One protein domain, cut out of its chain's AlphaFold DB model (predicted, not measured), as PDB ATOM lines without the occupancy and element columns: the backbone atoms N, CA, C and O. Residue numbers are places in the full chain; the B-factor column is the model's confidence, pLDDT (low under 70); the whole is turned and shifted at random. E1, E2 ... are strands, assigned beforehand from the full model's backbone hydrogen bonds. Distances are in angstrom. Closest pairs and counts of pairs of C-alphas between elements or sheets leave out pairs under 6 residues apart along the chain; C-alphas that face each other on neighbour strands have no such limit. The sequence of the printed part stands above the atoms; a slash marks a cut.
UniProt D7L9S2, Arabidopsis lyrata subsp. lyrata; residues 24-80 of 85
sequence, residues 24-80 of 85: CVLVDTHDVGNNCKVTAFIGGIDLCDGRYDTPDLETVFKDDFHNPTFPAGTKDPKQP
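What this domain is: This is residues 24 to 80 of the 85 residues of a protein of Arabidopsis lyrata subsp. lyrata (UniProt D7L9S2). With little regular structure, the model is an extended rod: the hairpin of strands E1 and E2 makes one end, and residues 44 to 80, a long winding stretch with no named element, make the rest. Residues 70 to 75 stick out at the far end. The printed part has 57 residues, with two named strands, E1 then E2, antiparallel, and no named helix; the class is all strand, with 15 residues in named elements. The radius of gyration of the C-alphas is 17.4 A, and the spans are 54 by 21 by 16 A.

How they stand to each other: E1, residues 24 to 30, and E2, residues 36 to 43, form an antiparallel hairpin, with 154 degrees between their directions and a tight link of 5 residues. The C-alphas of Cys 24 and Ile 42 face each other at 4.6 A. N 29 and O 37 are within hydrogen-bond range at 2.8 A.

Where its parts are: E1 begins at C-alpha 24 (-24.542, 37.543, 10.791) and measures 18.9 A. E2 measures 22.9 A and ends at C-alpha 43 (-25.636, 32.323, 15.036).

The domain as a whole: The C-alphas farthest apart, Gly 33 and Thr 74, are 54.5 A apart. The printed part has no cut. Residues 56 to 59 have pLDDT under 70.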
ATOM      1  N   CYS A  24     -23.590  37.802  11.857       96.81
ATOM      2  CA  CYS A  24     -24.542  37.543  10.791       96.81
ATOM      3  C   CYS A  24     -23.913  37.669   9.405       96.81
ATOM      4  O   CYS A  24     -22.966  38.427   9.199       96.81
ATOM      5  N   VAL A  25     -24.482  36.938   8.449       97.75
ATOM      6  CA  VAL A  25     -24.188  37.081   7.022       97.75
ATOM      7  C   VAL A  25     -25.510  37.301   6.296       97.75
ATOM      8  O   VAL A  25     -26.453  36.528   6.460       97.75
ATOM      9  N   LEU A  26     -25.584  38.375   5.513       97.62
ATOM     10  CA  LEU A  26     -26.737  38.723   4.687       97.62
ATOM     11  C   LEU A  26     -26.336  38.577   3.225       97.62
ATOM     12  O   LEU A  26     -25.332  39.153   2.804       97.62
ATOM     13  N   VAL A  27     -27.098  37.797   2.466       97.69
ATOM     14  CA  VAL A  27     -26.787  37.494   1.066       97.69
ATOM     15  C   VAL A  27     -28.051  37.602   0.229       97.69
ATOM     16  O   VAL A  27     -29.103  37.092   0.620       97.69
ATOM     17  N   ASP A  28     -27.931  38.215  -0.945       96.81
ATOM     18  CA  ASP A  28     -28.956  38.121  -1.979       96.81
ATOM     19  C   ASP A  28     -28.919  36.719  -2.583       96.81
ATOM     20  O   ASP A  28     -27.929  36.300  -3.189       96.81
ATOM     21  N   THR A  29     -29.999  35.968  -2.407       96.06
ATOM     22  CA  THR A  29     -30.153  34.637  -2.988       96.06
ATOM     23  C   THR A  29     -31.218  34.640  -4.067       96.06
ATOM     24  O   THR A  29     -32.095  35.505  -4.131       96.06
ATOM     25  N   HIS A  30     -31.114  33.661  -4.958       96.31
ATOM     26  CA  HIS A  30     -32.061  33.497  -6.045       96.31
ATOM     27  C   HIS A  30     -33.470  33.202  -5.513       96.31
ATOM     28  O   HIS A  30     -33.654  32.377  -4.610       96.31
ATOM     29  N   ASP A  31     -34.456  33.870  -6.105       95.75
ATOM     30  CA  ASP A  31     -35.876  33.594  -5.923       95.75
ATOM     31  C   ASP A  31     -36.526  33.264  -7.278       95.75
ATOM     32  O   ASP A  31     -35.866  33.282  -8.316       95.75
ATOM     33  N   VAL A  32     -37.814  32.930  -7.294       94.69
ATOM     34  CA  VAL A  32     -38.517  32.511  -8.513       94.69
ATOM     35  C   VAL A  32     -38.410  33.565  -9.627       94.69
ATOM     36  O   VAL A  32     -38.790  34.728  -9.461       94.69
ATOM     37  N   GLY A  33     -37.961  33.128 -10.807       91.94
ATOM     38  CA  GLY A  33     -37.839  33.967 -12.000       91.94
ATOM     39  C   GLY A  33     -36.543  34.778 -12.008       91.94
ATOM     40  O   GLY A  33     -35.476  34.242 -11.744       91.94
ATOM     41  N   ASN A  34     -36.622  36.068 -12.343       90.81
ATOM     42  CA  ASN A  34     -35.476  36.988 -12.306       90.81
ATOM     43  C   ASN A  34     -35.453  37.824 -11.010       90.81
ATOM     44  O   ASN A  34     -34.999  38.967 -11.015       90.81
ATOM     45  N   ASN A  35     -36.017  37.283  -9.927       95.00
ATOM     46  CA  ASN A  35     -36.099  37.952  -8.634       95.00
ATOM     47  C   ASN A  35     -34.994  37.459  -7.692       95.00
ATOM     48  O   ASN A  35     -34.442  36.366  -7.855       95.00
ATOM     49  N   CYS A  36     -34.704  38.266  -6.676       95.88
ATOM     50  CA  CYS A  36     -33.826  37.916  -5.568       95.88
ATOM     51  C   CYS A  36     -34.562  38.081  -4.235       95.88
ATOM     52  O   CYS A  36     -35.472  38.903  -4.107       95.88
ATOM     53  N   LYS A  37     -34.134  37.319  -3.231       96.25
ATOM     54  CA  LYS A  37     -34.573  37.454  -1.841       96.25
ATOM     55  C   LYS A  37     -33.364  37.603  -0.930       96.25
ATOM     56  O   LYS A  37     -32.308  37.036  -1.191       96.25
ATOM     57  N   VAL A  38     -33.534  38.313   0.178       97.31
ATOM     58  CA  VAL A  38     -32.491  38.410   1.203       97.31
ATOM     59  C   VAL A  38     -32.524  37.148   2.058       97.31
ATOM     60  O   VAL A  38     -33.569  36.778   2.595       97.31
ATOM     61  N   THR A  39     -31.385  36.477   2.190       96.81
ATOM     62  CA  THR A  39     -31.186  35.357   3.119       96.81
ATOM     63  C   THR A  39     -30.240  35.781   4.226       96.81
ATOM     64  O   THR A  39     -29.201  36.385   3.961       96.81
ATOM     65  N   ALA A  40     -30.617  35.469   5.462       97.12
ATOM     66  CA  ALA A  40     -29.850  35.800   6.648       97.12
ATOM     67  C   ALA A  40     -29.389  34.530   7.362       97.12
ATOM     68  O   ALA A  40     -30.181  33.622   7.609       97.12
ATOM     69  N   PHE A  41     -28.115  34.526   7.715       97.25
ATOM     70  CA  PHE A  41     -27.432  33.545   8.545       97.25
ATOM     71  C   PHE A  41     -27.108  34.244   9.868       97.25
ATOM     72  O   PHE A  41     -26.443  35.280   9.844       97.25
ATOM     73  N   ILE A  42     -27.612  33.750  11.002       96.81
ATOM     74  CA  ILE A  42     -27.444  34.366  12.330       96.81
ATOM     75  C   ILE A  42     -27.131  33.259  13.337       96.81
ATOM     76  O   ILE A  42     -27.920  32.334  13.469       96.81
ATOM     77  N   GLY A  43     -26.033  33.372  14.089       95.88
ATOM     78  CA  GLY A  43     -25.636  32.323  15.036       95.88
ATOM     79  C   GLY A  43     -24.418  32.669  15.892       95.88
ATOM     80  O   GLY A  43     -24.032  33.837  15.997       95.88
ATOM     81  N   GLY A  44     -23.822  31.648  16.518       94.94
ATOM     82  CA  GLY A  44     -22.629  31.775  17.370       94.94
ATOM     83  C   GLY A  44     -21.298  31.783  16.610       94.94
ATOM     84  O   GLY A  44     -20.306  32.325  17.105       94.94
ATOM     85  N   ILE A  45     -21.302  31.263  15.380       95.12
ATOM     86  CA  ILE A  45     -20.106  31.066  14.556       95.12
ATOM     87  C   ILE A  45     -19.677  32.377  13.893       95.12
ATOM     88  O   ILE A  45     -20.425  32.978  13.122       95.12
ATOM     89  N   ASP A  46     -18.449  32.798  14.192       95.38
ATOM     90  CA  ASP A  46     -17.776  33.911  13.521       95.38
ATOM     91  C   ASP A  46     -16.986  33.422  12.303       95.38
ATOM     92  O   ASP A  46     -16.508  32.286  12.289       95.38
ATOM     93  N   LEU A  47     -16.773  34.289  11.313       94.94
ATOM     94  CA  LEU A  47     -15.903  34.000  10.166       94.94
ATOM     95  C   LEU A  47     -14.447  34.342  10.512       94.94
ATOM     96  O   LEU A  47     -13.852  35.259   9.946       94.94
ATOM     97  N   CYS A  48     -13.895  33.626  11.490       93.50
ATOM     98  CA  CYS A  48     -12.543  33.813  12.021       93.50
ATOM     99  C   CYS A  48     -11.829  32.466  12.220       93.50
ATOM    100  O   CYS A  48     -12.439  31.401  12.101       93.50
ATOM    101  N   ASP A  49     -10.536  32.528  12.534       91.50
ATOM    102  CA  ASP A  49      -9.702  31.366  12.827       91.50
ATOM    103  C   ASP A  49     -10.259  30.518  13.985       91.50
ATOM    104  O   ASP A  49     -10.892  31.011  14.924       91.50
ATOM    105  N   GLY A  50     -10.052  29.207  13.902       91.25
ATOM    106  CA  GLY A  50     -10.436  28.235  14.920       91.25
ATOM    107  C   GLY A  50     -11.925  27.905  14.988       91.25
ATOM    108  O   GLY A  50     -12.316  27.124  15.853       91.25
ATOM    109  N   ARG A  51     -12.763  28.486  14.121       94.06
ATOM    110  CA  ARG A  51     -14.226  28.278  14.115       94.06
ATOM    111  C   ARG A  51     -14.685  27.154  13.198       94.06
ATOM    112  O   ARG A  51     -15.800  26.665  13.355       94.06
ATOM    113  N   TYR A  52     -13.839  26.741  12.259       90.88
ATOM    114  CA  TYR A  52     -14.101  25.571  11.439       90.88
ATOM    115  C   TYR A  52     -13.744  24.306  12.225       90.88
ATOM    116  O   TYR A  52     -12.615  24.165  12.712       90.88
ATOM    117  N   ASP A  53     -14.708  23.394  12.347       88.50
ATOM    118  CA  ASP A  53     -14.528  22.102  13.000       88.50
ATOM    119  C   ASP A  53     -15.449  21.039  12.378       88.50
ATOM    120  O   ASP A  53     -16.579  21.324  11.969       88.50
ATOM    121  N   THR A  54     -14.957  19.808  12.298       80.81
ATOM    122  CA  THR A  54     -15.676  18.623  11.818       80.81
ATOM    123  C   THR A  54     -15.202  17.408  12.614       80.81
ATOM    124  O   THR A  54     -14.040  17.379  13.008       80.81
ATOM    125  N   PRO A  55     -16.023  16.356  12.799       73.69
ATOM    126  CA  PRO A  55     -15.620  15.166  13.560       73.69
ATOM    127  C   PRO A  55     -14.371  14.426  13.040       73.69
ATOM    128  O   PRO A  55     -13.862  13.556  13.740       73.69
ATOM    129  N   ASP A  56     -13.905  14.730  11.824       69.38
ATOM    130  CA  ASP A  56     -12.746  14.110  11.180       69.38
ATOM    131  C   ASP A  56     -11.531  15.059  11.207       69.38
ATOM    132  O   ASP A  56     -11.636  16.227  10.822       69.38
ATOM    133  N   LEU A  57     -10.389  14.582  11.717       62.53
ATOM    134  CA  LEU A  57      -9.338  15.439  12.295       62.53
ATOM    135  C   LEU A  57      -8.104  15.672  11.409       62.53
ATOM    136  O   LEU A  57      -7.257  16.501  11.742       62.53
ATOM    137  N   GLU A  58      -7.958  14.965  10.290       62.78
ATOM    138  CA  GLU A  58      -6.602  14.693   9.787       62.78
ATOM    139  C   GLU A  58      -6.057  15.652   8.710       62.78
ATOM    140  O   GLU A  58      -4.872  15.575   8.394       62.78
ATOM    141  N   THR A  59      -6.838  16.572   8.118       67.44
ATOM    142  CA  THR A  59      -6.321  17.337   6.947       67.44
ATOM    143  C   THR A  59      -6.629  18.832   6.879       67.44
ATOM    144  O   THR A  59      -5.812  19.585   6.350       67.44
ATOM    145  N   VAL A  60      -7.753  19.301   7.421       74.25
ATOM    146  CA  VAL A  60      -8.263  20.665   7.166       74.25
ATOM    147  C   VAL A  60      -7.724  21.746   8.111       74.25
ATOM    148  O   VAL A  60      -7.888  22.927   7.832       74.25
ATOM    149  N   PHE A  61      -7.041  21.375   9.199       80.25
ATOM    150  CA  PHE A  61      -6.687  22.317  10.276       80.25
ATOM    151  C   PHE A  61      -5.233  22.790  10.288       80.25
ATOM    152  O   PHE A  61      -4.849  23.532  11.188       80.25
ATOM    153  N   LYS A  62      -4.400  22.370   9.327       80.56
ATOM    154  CA  LYS A  62      -2.958  22.679   9.341       80.56
ATOM    155  C   LYS A  62      -2.675  24.185   9.416       80.56
ATOM    156  O   LYS A  62      -1.780  24.593  10.148       80.56
ATOM    157  N   ASP A  63      -3.466  24.973   8.692       83.69
ATOM    158  CA  ASP A  63      -3.360  26.434   8.641       83.69
ATOM    159  C   ASP A  63      -4.450  27.130   9.489       83.69
ATOM    160  O   ASP A  63      -4.575  28.349   9.457       83.69
ATOM    161  N   ASP A  64      -5.212  26.353  10.274       87.81
ATOM    162  CA  ASP A  64      -6.290  26.801  11.174       87.81
ATOM    163  C   ASP A  64      -6.178  26.131  12.563       87.81
ATOM    164  O   ASP A  64      -7.140  25.618  13.157       87.81
ATOM    165  N   PHE A  65      -4.945  26.069  13.073       87.50
ATOM    166  CA  PHE A  65      -4.670  25.580  14.418       87.50
ATOM    167  C   PHE A  65      -4.973  26.677  15.439       87.50
ATOM    168  O   PHE A  65      -4.288  27.700  15.485       87.50
ATOM    169  N   HIS A  66      -5.961  26.438  16.302       90.25
ATOM    170  CA  HIS A  66      -6.374  27.390  17.325       90.25
ATOM    171  C   HIS A  66      -6.463  26.706  18.695       90.25
ATOM    172  O   HIS A  66      -7.244  25.774  18.904       90.25
ATOM    173  N   ASN A  67      -5.635  27.166  19.633       92.12
ATOM    174  CA  ASN A  67      -5.707  26.794  21.043       92.12
ATOM    175  C   ASN A  67      -5.160  27.949  21.908       92.12
ATOM    176  O   ASN A  67      -3.951  28.039  22.116       92.12
ATOM    177  N   PRO A  68      -6.028  28.843  22.413       91.31
ATOM    178  CA  PRO A  68      -5.620  29.984  23.229       91.31
ATOM    179  C   PRO A  68      -5.355  29.608  24.697       91.31
ATOM    180  O   PRO A  68      -4.974  30.473  25.485       91.31
ATOM    181  N   THR A  69      -5.567  28.344  25.088       93.94
ATOM    182  CA  THR A  69      -5.334  27.867  26.461       93.94
ATOM    183  C   THR A  69      -3.839  27.800  26.783       93.94
ATOM    184  O   THR A  69      -3.445  28.031  27.927       93.94
ATOM    185  N   PHE A  70      -3.002  27.515  25.781       91.50
ATOM    186  CA  PHE A  70      -1.555  27.385  25.935       91.50
ATOM    187  C   PHE A  70      -0.801  28.535  25.256       91.50
ATOM    188  O   PHE A  70      -1.309  29.150  24.314       91.50
ATOM    189  N   PRO A  71       0.432  28.844  25.702       90.31
ATOM    190  CA  PRO A  71       1.281  29.812  25.021       90.31
ATOM    191  C   PRO A  71       1.540  29.414  23.565       90.31
ATOM    192  O   PRO A  71       1.717  28.235  23.247       90.31
ATOM    193  N   ALA A  72       1.639  30.415  22.691       84.62
ATOM    194  CA  ALA A  72       1.968  30.205  21.287       84.62
ATOM    195  C   ALA A  72       3.284  29.419  21.117       84.62
ATOM    196  O   ALA A  72       4.259  29.650  21.833       84.62
ATOM    197  N   GLY A  73       3.316  28.505  20.143       80.69
ATOM    198  CA  GLY A  73       4.481  27.663  19.843       80.69
ATOM    199  C   GLY A  73       4.568  26.362  20.650       80.69
ATOM    200  O   GLY A  73       5.482  25.568  20.415       80.69
ATOM    201  N   THR A  74       3.623  26.111  21.556       86.94
ATOM    202  CA  THR A  74       3.515  24.829  22.266       86.94
ATOM    203  C   THR A  74       2.878  23.773  21.353       86.94
ATOM    204  O   THR A  74       1.961  24.067  20.586       86.94
ATOM    205  N   LYS A  75       3.402  22.540  21.375       83.50
ATOM    206  CA  LYS A  75       2.864  21.415  20.592       83.50
ATOM    207  C   LYS A  75       1.722  20.751  21.360       83.50
ATOM    208  O   LYS A  75       1.931  19.722  21.994       83.50
ATOM    209  N   ASP A  76       0.546  21.350  21.275       86.00
ATOM    210  CA  ASP A  76      -0.675  20.888  21.934       86.00
ATOM    211  C   ASP A  76      -1.737  20.473  20.908       86.00
ATOM    212  O   ASP A  76      -1.624  20.819  19.730       86.00
ATOM    213  N   PRO A  77      -2.778  19.723  21.306       88.25
ATOM    214  CA  PRO A  77      -3.922  19.491  20.432       88.25
ATOM    215  C   PRO A  77      -4.653  20.806  20.116       88.25
ATOM    216  O   PRO A  77      -4.694  21.724  20.941       88.25
ATOM    217  N   LYS A  78      -5.282  20.884  18.934       87.75
ATOM    218  CA  LYS A  78      -6.252  21.945  18.620       87.75
ATOM    219  C   LYS A  78      -7.388  21.884  19.645       87.75
ATOM    220  O   LYS A  78      -7.780  20.795  20.063       87.75
ATOM    221  N   GLN A  79      -7.924  23.038  20.039       91.00
ATOM    222  CA  GLN A  79      -9.137  23.086  20.847       91.00
ATOM    223  C   GLN A  79     -10.358  22.916  19.924       91.00
ATOM    224  O   GLN A  79     -10.545  23.763  19.049       91.00
ATOM    225  N   PRO A  80     -11.187  21.865  20.098       90.12
ATOM    226  CA  PRO A  80     -12.401  21.706  19.307       90.12
ATOM    227  C   PRO A  80     -13.375  22.867  19.525       90.12
ATOM    228  O   PRO A  80     -13.453  23.433  20.622       90.12
TER     229      PRO A  80